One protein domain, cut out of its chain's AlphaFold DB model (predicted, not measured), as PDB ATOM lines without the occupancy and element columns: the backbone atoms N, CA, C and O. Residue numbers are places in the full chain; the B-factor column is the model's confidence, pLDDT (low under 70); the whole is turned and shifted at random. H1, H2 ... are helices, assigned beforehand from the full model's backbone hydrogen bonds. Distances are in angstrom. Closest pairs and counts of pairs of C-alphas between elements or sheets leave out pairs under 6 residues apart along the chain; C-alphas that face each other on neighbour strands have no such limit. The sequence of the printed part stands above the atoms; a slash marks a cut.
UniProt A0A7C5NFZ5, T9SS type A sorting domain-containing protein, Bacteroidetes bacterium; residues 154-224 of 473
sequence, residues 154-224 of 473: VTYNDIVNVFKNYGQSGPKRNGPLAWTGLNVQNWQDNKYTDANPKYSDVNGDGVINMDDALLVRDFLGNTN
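AT A GLANCE: This is residues 154 to 224 of the 473 residues of the protein "T9SS type A sorting domain-containing protein" of Bacteroidetes bacterium (UniProt A0A7C5NFZ5). Little regular structure is here: two short helices, H1 then H2, run side by side as a hairpin along one side, and the long loop between them swings out widely before winding back inside to H2. The printed part has 71 residues, only 16 of them in the two named helices; there is no named strand and the class is all helix. It is compact, with a radius of gyration of the C-alphas of 11.1 A, and rounded, spanning 27 by 25 by 20 A.

HOW THE PARTS SIT: Look first at H1, residues 159 to 164, then at H2, residues 210 to 219: they touch, closest at the C-alphas of Ile 159 and Ala 213, 5.6 A apart. This helical hairpin has a shallow tilt of 28 degrees, opposite ways. Every O i to N i+4 pair is within hydrogen-bond range in H1, and 3 of 6 in H2.

IN THESE COORDINATES: Find C-alpha 159 at (154.224, 158.636, 128.562), where H1 begins its 8.9 A. H2 runs 15.6 A to C-alpha 219 at (160.642, 150.217, 124.484).

THE WHOLE: The C-alphas farthest apart, Pro 176 and Lys 191, stand 28.9 A apart. The printed part has no cut; the link of 45 residues is long. Only residue 175 has pLDDT under 70.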
ATOM      1  N   VAL A 154     155.024 151.555 120.540       89.94
ATOM      2  CA  VAL A 154     155.552 152.426 121.595       89.94
ATOM      3  C   VAL A 154     156.114 153.694 120.976       89.94
ATOM      4  O   VAL A 154     157.182 153.693 120.351       89.94
ATOM      5  N   THR A 155     155.413 154.791 121.196       88.69
ATOM      6  CA  THR A 155     155.861 156.143 120.883       88.69
ATOM      7  C   THR A 155     156.249 156.866 122.164       88.69
ATOM      8  O   THR A 155     156.108 156.359 123.275       88.69
ATOM      9  N   TYR A 156     156.759 158.087 122.041       87.19
ATOM     10  CA  TYR A 156     156.991 158.880 123.240       87.19
ATOM     11  C   TYR A 156     155.694 159.439 123.831       87.19
ATOM     12  O   TYR A 156     155.644 159.744 125.021       87.19
ATOM     13  N   ASN A 157     154.643 159.566 123.017       88.00
ATOM     14  CA  ASN A 157     153.337 160.045 123.450       88.00
ATOM     15  C   ASN A 157     152.692 159.097 124.478       88.00
ATOM     16  O   ASN A 157     151.912 159.550 125.310       88.00
ATOM     17  N   ASP A 158     153.092 157.825 124.519       92.06
ATOM     18  CA  ASP A 158     152.673 156.859 125.543       92.06
ATOM     19  C   ASP A 158     152.887 157.346 126.981       92.06
ATOM     20  O   ASP A 158     152.070 157.130 127.879       92.06
ATOM     21  N   ILE A 159     153.944 158.119 127.222       89.12
ATOM     22  CA  ILE A 159     154.224 158.636 128.562       89.12
ATOM     23  C   ILE A 159     153.058 159.462 129.136       89.12
ATOM     24  O   ILE A 159     152.857 159.516 130.350       89.12
ATOM     25  N   VAL A 160     152.243 160.072 128.274       88.62
ATOM     26  CA  VAL A 160     151.056 160.841 128.657       88.62
ATOM     27  C   VAL A 160     150.082 159.992 129.479       88.62
ATOM     28  O   VAL A 160     149.537 160.485 130.471       88.62
ATOM     29  N   ASN A 161     149.861 158.727 129.108       91.25
ATOM     30  CA  ASN A 161     148.900 157.864 129.805       91.25
ATOM     31  C   ASN A 161     149.405 157.452 131.187       91.25
ATOM     32  O   ASN A 161     148.606 157.378 132.122       91.25
ATOM     33  N   VAL A 162     150.723 157.311 131.350       91.00
ATOM     34  CA  VAL A 162     151.350 157.112 132.664       91.00
ATOM     35  C   VAL A 162     151.007 158.267 133.601       91.00
ATOM     36  O   VAL A 162     150.565 158.046 134.727       91.00
ATOM     37  N   PHE A 163     151.111 159.511 133.127       86.50
ATOM     38  CA  PHE A 163     150.793 160.684 133.947       86.50
ATOM     39  C   PHE A 163     149.294 160.879 134.200       86.50
ATOM     40  O   PHE A 163     148.896 161.278 135.297       86.50
ATOM     41  N   LYS A 164     148.433 160.539 133.237       86.12
ATOM     42  CA  LYS A 164     146.970 160.557 133.424       86.12
ATOM     43  C   LYS A 164     146.479 159.519 134.435       86.12
ATOM     44  O   LYS A 164     145.499 159.773 135.143       86.12
ATOM     45  N   ASN A 165     147.170 158.383 134.523       89.38
ATOM     46  CA  ASN A 165     146.896 157.299 135.467       89.38
ATOM     47  C   ASN A 165     147.796 157.327 136.718       89.38
ATOM     48  O   ASN A 165     147.751 156.399 137.527       89.38
ATOM     49  N   TYR A 166     148.593 158.383 136.910       87.00
ATOM     50  CA  TYR A 166     149.594 158.456 137.973       87.00
ATOM     51  C   TYR A 166     148.982 158.265 139.367       87.00
ATOM     52  O   TYR A 166     147.987 158.897 139.728       87.00
ATOM     53  N   GLY A 167     149.605 157.409 140.175       86.81
ATOM     54  CA  GLY A 167     149.183 157.087 141.537       86.81
ATOM     55  C   GLY A 167     148.067 156.044 141.631       86.81
ATOM     56  O   GLY A 167     147.698 155.666 142.744       86.81
ATOM     57  N   GLN A 168     147.532 155.556 140.509       90.44
ATOM     58  CA  GLN A 168     146.618 154.418 140.536       90.44
ATOM     59  C   GLN A 168     147.353 153.119 140.860       90.44
ATOM     60  O   GLN A 168     148.558 152.973 140.651       90.44
ATOM     61  N   SER A 169     146.610 152.157 141.394       93.38
ATOM     62  CA  SER A 169     147.137 150.842 141.739       93.38
ATOM     63  C   SER A 169     146.140 149.759 141.364       93.38
ATOM     64  O   SER A 169     144.926 149.975 141.395       93.38
ATOM     65  N   GLY A 170     146.652 148.572 141.074       93.38
ATOM     66  CA  GLY A 170     145.842 147.414 140.734       93.38
ATOM     67  C   GLY A 170     146.607 146.104 140.894       93.38
ATOM     68  O   GLY A 170     147.626 146.052 141.589       93.38
ATOM     69  N   PRO A 171     146.091 145.003 140.324       91.69
ATOM     70  CA  PRO A 171     146.770 143.715 140.352       91.69
ATOM     71  C   PRO A 171     148.198 143.793 139.797       91.69
ATOM     72  O   PRO A 171     148.401 144.249 138.674       91.69
ATOM     73  N   LYS A 172     149.166 143.275 140.563       90.00
ATOM     74  CA  LYS A 172     150.555 143.121 140.111       90.00
ATOM     75  C   LYS A 172     150.648 142.102 138.983       90.00
ATOM     76  O   LYS A 172     149.967 141.070 139.006       90.00
ATOM     77  N   ARG A 173     151.556 142.341 138.043       84.19
ATOM     78  CA  ARG A 173     151.821 141.452 136.913       84.19
ATOM     79  C   ARG A 173     153.072 140.614 137.179       84.19
ATOM     80  O   ARG A 173     154.181 141.127 137.241       84.19
ATOM     81  N   ASN A 174     152.905 139.296 137.263       71.69
ATOM     82  CA  ASN A 174     154.035 138.369 137.322       71.69
ATOM     83  C   ASN A 174     154.561 138.114 135.901       71.69
ATOM     84  O   ASN A 174     153.968 137.350 135.140       71.69
ATOM     85  N   GLY A 175     155.663 138.760 135.529       65.94
ATOM     86  CA  GLY A 175     156.305 138.573 134.228       65.94
ATOM     87  C   GLY A 175     157.627 139.334 134.123       65.94
ATOM     88  O   GLY A 175     157.900 140.195 134.957       65.94
ATOM     89  N   PRO A 176     158.483 139.008 133.139       71.62
ATOM     90  CA  PRO A 176     159.707 139.765 132.918       71.62
ATOM     91  C   PRO A 176     159.375 141.178 132.415       71.62
ATOM     92  O   PRO A 176     158.469 141.342 131.597       71.62
ATOM     93  N   LEU A 177     160.159 142.175 132.839       78.88
ATOM     94  CA  LEU A 177     160.212 143.481 132.180       78.88
ATOM     95  C   LEU A 177     160.918 143.310 130.828       78.88
ATOM     96  O   LEU A 177     162.140 143.387 130.725       78.88
ATOM     97  N   ALA A 178     160.138 142.953 129.815       76.75
ATOM     98  CA  ALA A 178     160.598 142.668 128.465       76.75
ATOM     99  C   ALA A 178     159.481 142.965 127.461       76.75
ATOM    100  O   ALA A 178     158.302 143.005 127.823       76.75
ATOM    101  N   TRP A 179     159.844 143.108 126.185       81.38
ATOM    102  CA  TRP A 179     158.876 143.275 125.104       81.38
ATOM    103  C   TRP A 179     158.108 141.968 124.851       81.38
ATOM    104  O   TRP A 179     158.489 141.133 124.029       81.38
ATOM    105  N   THR A 180     157.055 141.735 125.636       80.62
ATOM    106  CA  THR A 180     156.209 140.543 125.543       80.62
ATOM    107  C   THR A 180     154.796 140.817 126.063       80.62
ATOM    108  O   THR A 180     154.611 141.174 127.224       80.62
ATOM    109  N   GLY A 181     153.772 140.585 125.240       84.75
ATOM    110  CA  GLY A 181     152.382 140.889 125.601       84.75
ATOM    111  C   GLY A 181     151.826 139.963 126.676       84.75
ATOM    112  O   GLY A 181     151.811 138.751 126.486       84.75
ATOM    113  N   LEU A 182     151.448 140.487 127.840       83.06
ATOM    114  CA  LEU A 182     150.963 139.722 128.998       83.06
ATOM    115  C   LEU A 182     149.441 139.857 129.145       83.06
ATOM    116  O   LEU A 182     148.917 140.967 129.108       83.06
ATOM    117  N   ASN A 183     148.748 138.739 129.383       85.81
ATOM    118  CA  ASN A 183     147.348 138.757 129.805       85.81
ATOM    119  C   ASN A 183     147.263 139.262 131.247       85.81
ATOM    120  O   ASN A 183     147.847 138.674 132.158       85.81
ATOM    121  N   VAL A 184     146.542 140.365 131.450       86.00
ATOM    122  CA  VAL A 184     146.385 141.015 132.757       86.00
ATOM    123  C   VAL A 184     144.915 141.356 132.958       86.00
ATOM    124  O   VAL A 184     144.262 141.870 132.046       86.00
ATOM    125  N   GLN A 185     144.403 141.069 134.158       88.69
ATOM    126  CA  GLN A 185     143.061 141.486 134.554       88.69
ATOM    127  C   GLN A 185     142.953 143.012 134.516       88.69
ATOM    128  O   GLN A 185     143.876 143.714 134.926       88.69
ATOM    129  N   ASN A 186     141.815 143.516 134.039       91.75
ATOM    130  CA  ASN A 186     141.573 144.950 134.000       91.75
ATOM    131  C   ASN A 186     141.647 145.560 135.399       91.75
ATOM    132  O   ASN A 186     141.159 144.992 136.380       91.75
ATOM    133  N   TRP A 187     142.264 146.734 135.463       94.25
ATOM    134  CA  TRP A 187     142.207 147.599 136.631       94.25
ATOM    135  C   TRP A 187     140.878 148.359 136.625       94.25
ATOM    136  O   TRP A 187     140.119 148.290 135.656       94.25
ATOM    137  N   GLN A 188     140.582 149.084 137.702       92.75
ATOM    138  CA  GLN A 188     139.445 149.999 137.704       92.75
ATOM    139  C   GLN A 188     139.679 151.101 136.663       92.75
ATOM    140  O   GLN A 188     140.721 151.749 136.695       92.75
ATOM    141  N   ASP A 189     138.715 151.309 135.764       89.31
ATOM    142  CA  ASP A 189     138.833 152.312 134.704       89.31
ATOM    143  C   ASP A 189     139.008 153.733 135.261       89.31
ATOM    144  O   ASP A 189     138.508 154.086 136.338       89.31
ATOM    145  N   ASN A 190     139.696 154.559 134.477       81.31
ATOM    146  CA  ASN A 190     139.914 155.974 134.736       81.31
ATOM    147  C   ASN A 190     139.175 156.814 133.689       81.31
ATOM    148  O   ASN A 190     139.068 156.416 132.540       81.31
ATOM    149  N   LYS A 191     138.713 158.010 134.063       80.31
ATOM    150  CA  LYS A 191     138.058 158.934 133.125       80.31
ATOM    151  C   LYS A 191     139.029 159.714 132.227       80.31
ATOM    152  O   LYS A 191     138.571 160.443 131.360       80.31
ATOM    153  N   TYR A 192     140.335 159.655 132.500       79.00
ATOM    154  CA  TYR A 192     141.343 160.458 131.796       79.00
ATOM    155  C   TYR A 192     141.975 159.739 130.597       79.00
ATOM    156  O   TYR A 192     142.710 160.380 129.853       79.00
ATOM    157  N   THR A 193     141.737 158.436 130.425       79.81
ATOM    158  CA  THR A 193     142.290 157.628 129.329       79.81
ATOM    159  C   THR A 193     141.220 156.705 128.766       79.81
ATOM    160  O   THR A 193     140.451 156.125 129.529       79.81
ATOM    161  N   ASP A 194     141.211 156.516 127.446       82.94
ATOM    162  CA  ASP A 194     140.364 155.501 126.803       82.94
ATOM    163  C   ASP A 194     140.901 154.078 127.053       82.94
ATOM    164  O   ASP A 194     140.137 153.115 127.152       82.94
ATOM    165  N   ALA A 195     142.222 153.944 127.202       88.00
ATOM    166  CA  ALA A 195     142.885 152.694 127.547       88.00
ATOM    167  C   ALA A 195     142.779 152.393 129.054       88.00
ATOM    168  O   ALA A 195     142.867 153.291 129.900       88.00
ATOM    169  N   ASN A 196     142.623 151.111 129.406       93.62
ATOM    170  CA  ASN A 196     142.563 150.677 130.803       93.62
ATOM    171  C   ASN A 196     143.902 150.962 131.525       93.62
ATOM    172  O   ASN A 196     144.962 150.676 130.968       93.62
ATOM    173  N   PRO A 197     143.902 151.426 132.786       94.75
ATOM    174  CA  PRO A 197     145.135 151.804 133.485       94.75
ATOM    175  C   PRO A 197     146.209 150.711 133.571       94.75
ATOM    176  O   PRO A 197     147.389 151.031 133.663       94.75
ATOM    177  N   LYS A 198     145.844 149.426 133.449       93.56
ATOM    178  CA  LYS A 198     146.801 148.305 133.401       93.56
ATOM    179  C   LYS A 198     147.918 148.476 132.359       93.56
ATOM    180  O   LYS A 198     148.986 147.900 132.532       93.56
ATOM    181  N   TYR A 199     147.668 149.210 131.270       94.69
ATOM    182  CA  TYR A 199     148.655 149.443 130.210       94.69
ATOM    183  C   TYR A 199     149.725 150.462 130.621       94.69
ATOM    184  O   TYR A 199     150.831 150.447 130.095       94.69
ATOM    185  N   SER A 200     149.412 151.326 131.588       95.62
ATOM    186  CA  SER A 200     150.317 152.354 132.108       95.62
ATOM    187  C   SER A 200     151.256 151.846 133.216       95.62
ATOM    188  O   SER A 200     152.192 152.558 133.566       95.62
ATOM    189  N   ASP A 201     151.033 150.640 133.758       94.12
ATOM    190  CA  ASP A 201     151.947 149.942 134.685       94.12
ATOM    191  C   ASP A 201     153.013 149.180 133.875       94.12
ATOM    192  O   ASP A 201     152.904 147.981 133.583       94.12
ATOM    193  N   VAL A 202     154.025 149.922 133.424       92.44
ATOM    194  CA  VAL A 202     155.051 149.445 132.489       92.44
ATOM    195  C   VAL A 202     155.913 148.372 133.144       92.44
ATOM    196  O   VAL A 202     156.199 147.342 132.516       92.44
ATOM    197  N   ASN A 203     156.306 148.577 134.406       89.31
ATOM    198  CA  ASN A 203     157.137 147.623 135.138       89.31
ATOM    199  C   ASN A 203     156.333 146.429 135.697       89.31
ATOM    200  O   ASN A 203     156.907 145.364 135.937       89.31
ATOM    201  N   GLY A 204     155.005 146.550 135.793       89.88
ATOM    202  CA  GLY A 204     154.104 145.511 136.283       89.88
ATOM    203  C   GLY A 204     154.057 145.373 137.808       89.88
ATOM    204  O   GLY A 204     153.615 144.328 138.305       89.88
ATOM    205  N   ASP A 205     154.553 146.352 138.566       90.00
ATOM    206  CA  ASP A 205     154.683 146.287 140.024       90.00
ATOM    207  C   ASP A 205     153.368 146.558 140.774       90.00
ATOM    208  O   ASP A 205     153.313 146.370 142.001       90.00
ATOM    209  N   GLY A 206     152.307 146.907 140.041       91.94
ATOM    210  CA  GLY A 206     150.964 147.183 140.534       91.94
ATOM    211  C   GLY A 206     150.709 148.632 140.943       91.94
ATOM    212  O   GLY A 206     149.649 148.885 141.523       91.94
ATOM    213  N   VAL A 207     151.627 149.572 140.691       92.06
ATOM    214  CA  VAL A 207     151.470 151.000 141.010       92.06
ATOM    215  C   VAL A 207     152.016 151.873 139.884       92.06
ATOM    216  O   VAL A 207     153.216 151.925 139.670       92.06
ATOM    217  N   ILE A 208     151.155 152.682 139.266       92.00
ATOM    218  CA  ILE A 208     151.559 153.577 138.174       92.00
ATOM    219  C   ILE A 208     152.264 154.801 138.749       92.00
ATOM    220  O   ILE A 208     151.653 155.605 139.464       92.00
ATOM    221  N   ASN A 209     153.552 154.948 138.458       86.06
ATOM    222  CA  ASN A 209     154.377 156.011 139.013       86.06
ATOM    223  C   ASN A 209     155.496 156.467 138.052       86.06
ATOM    224  O   ASN A 209     155.432 156.283 136.840       86.06
ATOM    225  N   MET A 210     156.503 157.162 138.585       81.12
ATOM    226  CA  MET A 210     157.594 157.721 137.785       81.12
ATOM    227  C   MET A 210     158.511 156.647 137.185       81.12
ATOM    228  O   MET A 210     159.072 156.862 136.112       81.12
ATOM    229  N   ASP A 211     158.658 155.501 137.850       84.44
ATOM    230  CA  ASP A 211     159.457 154.388 137.340       84.44
ATOM    231  C   ASP A 211     158.868 153.866 136.021       84.44
ATOM    232  O   ASP A 211     159.616 153.568 135.094       84.44
ATOM    233  N   ASP A 212     157.539 153.862 135.879       89.94
ATOM    234  CA  ASP A 212     156.867 153.495 134.629       89.94
ATOM    235  C   ASP A 212     157.127 154.507 133.515       89.94
ATOM    236  O   ASP A 212     157.462 154.131 132.391       89.94
ATOM    237  N   ALA A 213     157.039 155.801 133.840       87.25
ATOM    238  CA  ALA A 213     157.266 156.884 132.887       87.25
ATOM    239  C   ALA A 213     158.679 156.820 132.286       87.25
ATOM    240  O   ALA A 213     158.863 157.016 131.084       87.25
ATOM    241  N   LEU A 214     159.677 156.503 133.117       83.81
ATOM    242  CA  LEU A 214     161.066 156.356 132.687       83.81
ATOM    243  C   LEU A 214     161.310 155.105 131.843       83.81
ATOM    244  O   LEU A 214     162.258 155.104 131.061       83.81
ATOM    245  N   LEU A 215     160.487 154.065 131.982       87.31
ATOM    246  CA  LEU A 215     160.636 152.808 131.251       87.31
ATOM    247  C   LEU A 215     160.001 152.826 129.863       87.31
ATOM    248  O   LEU A 215     160.422 152.043 129.018       87.31
ATOM    249  N   VAL A 216     159.051 153.727 129.583       89.75
ATOM    250  CA  VAL A 216     158.476 153.887 128.228       89.75
ATOM    251  C   VAL A 216     159.585 154.041 127.181       89.75
ATOM    252  O   VAL A 216     159.549 153.406 126.127       89.75
ATOM    253  N   ARG A 217     160.631 154.815 127.506       83.81
ATOM    254  CA  ARG A 217     161.744 155.078 126.583       83.81
ATOM    255  C   ARG A 217     162.532 153.823 126.190       83.81
ATOM    256  O   ARG A 217     163.071 153.765 125.091       83.81
ATOM    257  N   ASP A 218     162.583 152.825 127.071       84.75
ATOM    258  CA  ASP A 218     163.350 151.594 126.858       84.75
ATOM    259  C   ASP A 218     162.681 150.683 125.811       84.75
ATOM    260  O   ASP A 218     163.307 149.749 125.306       84.75
ATOM    261  N   PHE A 219     161.423 150.973 125.457       84.88
ATOM    262  CA  PHE A 219     160.642 150.217 124.484       84.88
ATOM    263  C   PHE A 219     160.285 151.009 123.216       84.88
ATOM    264  O   PHE A 219     159.579 150.463 122.372       84.88
ATOM    265  N   LEU A 220     160.779 152.245 123.046       84.56
ATOM    266  CA  LEU A 220     160.452 153.107 121.897       84.56
ATOM    267  C   LEU A 220     160.679 152.418 120.549       84.56
ATOM    268  O   LEU A 220     161.729 151.828 120.296       84.56
ATOM    269  N   GLY A 221     159.703 152.563 119.654       83.69
ATOM    270  CA  GLY A 221     159.723 152.007 118.303       83.69
ATOM    271  C   GLY A 221     159.404 150.514 118.229       83.69
ATOM    272  O   GLY A 221     159.342 149.971 117.126       83.69
ATOM    273  N   ASN A 222     159.188 149.836 119.360       83.44
ATOM    274  CA  ASN A 222     158.693 148.469 119.325       83.44
ATOM    275  C   ASN A 222     157.227 148.447 118.880       83.44
ATOM    276  O   ASN A 222     156.409 149.232 119.356       83.44
ATOM    277  N   THR A 223     156.898 147.492 118.013       88.19
ATOM    278  CA  THR A 223     155.536 147.250 117.533       88.19
ATOM    279  C   THR A 223     155.069 145.849 117.923       88.19
ATOM    280  O   THR A 223     155.873 144.918 118.064       88.19
ATOM    281  N   ASN A 224     153.765 145.681 118.124       83.12
ATOM    282  CA  ASN A 224     153.131 144.393 118.394       83.12
ATOM    283  C   ASN A 224     152.078 144.049 117.324       83.12
ATOM    284  O   ASN A 224     151.946 144.737 116.316       83.12
TER     285      ASN A 224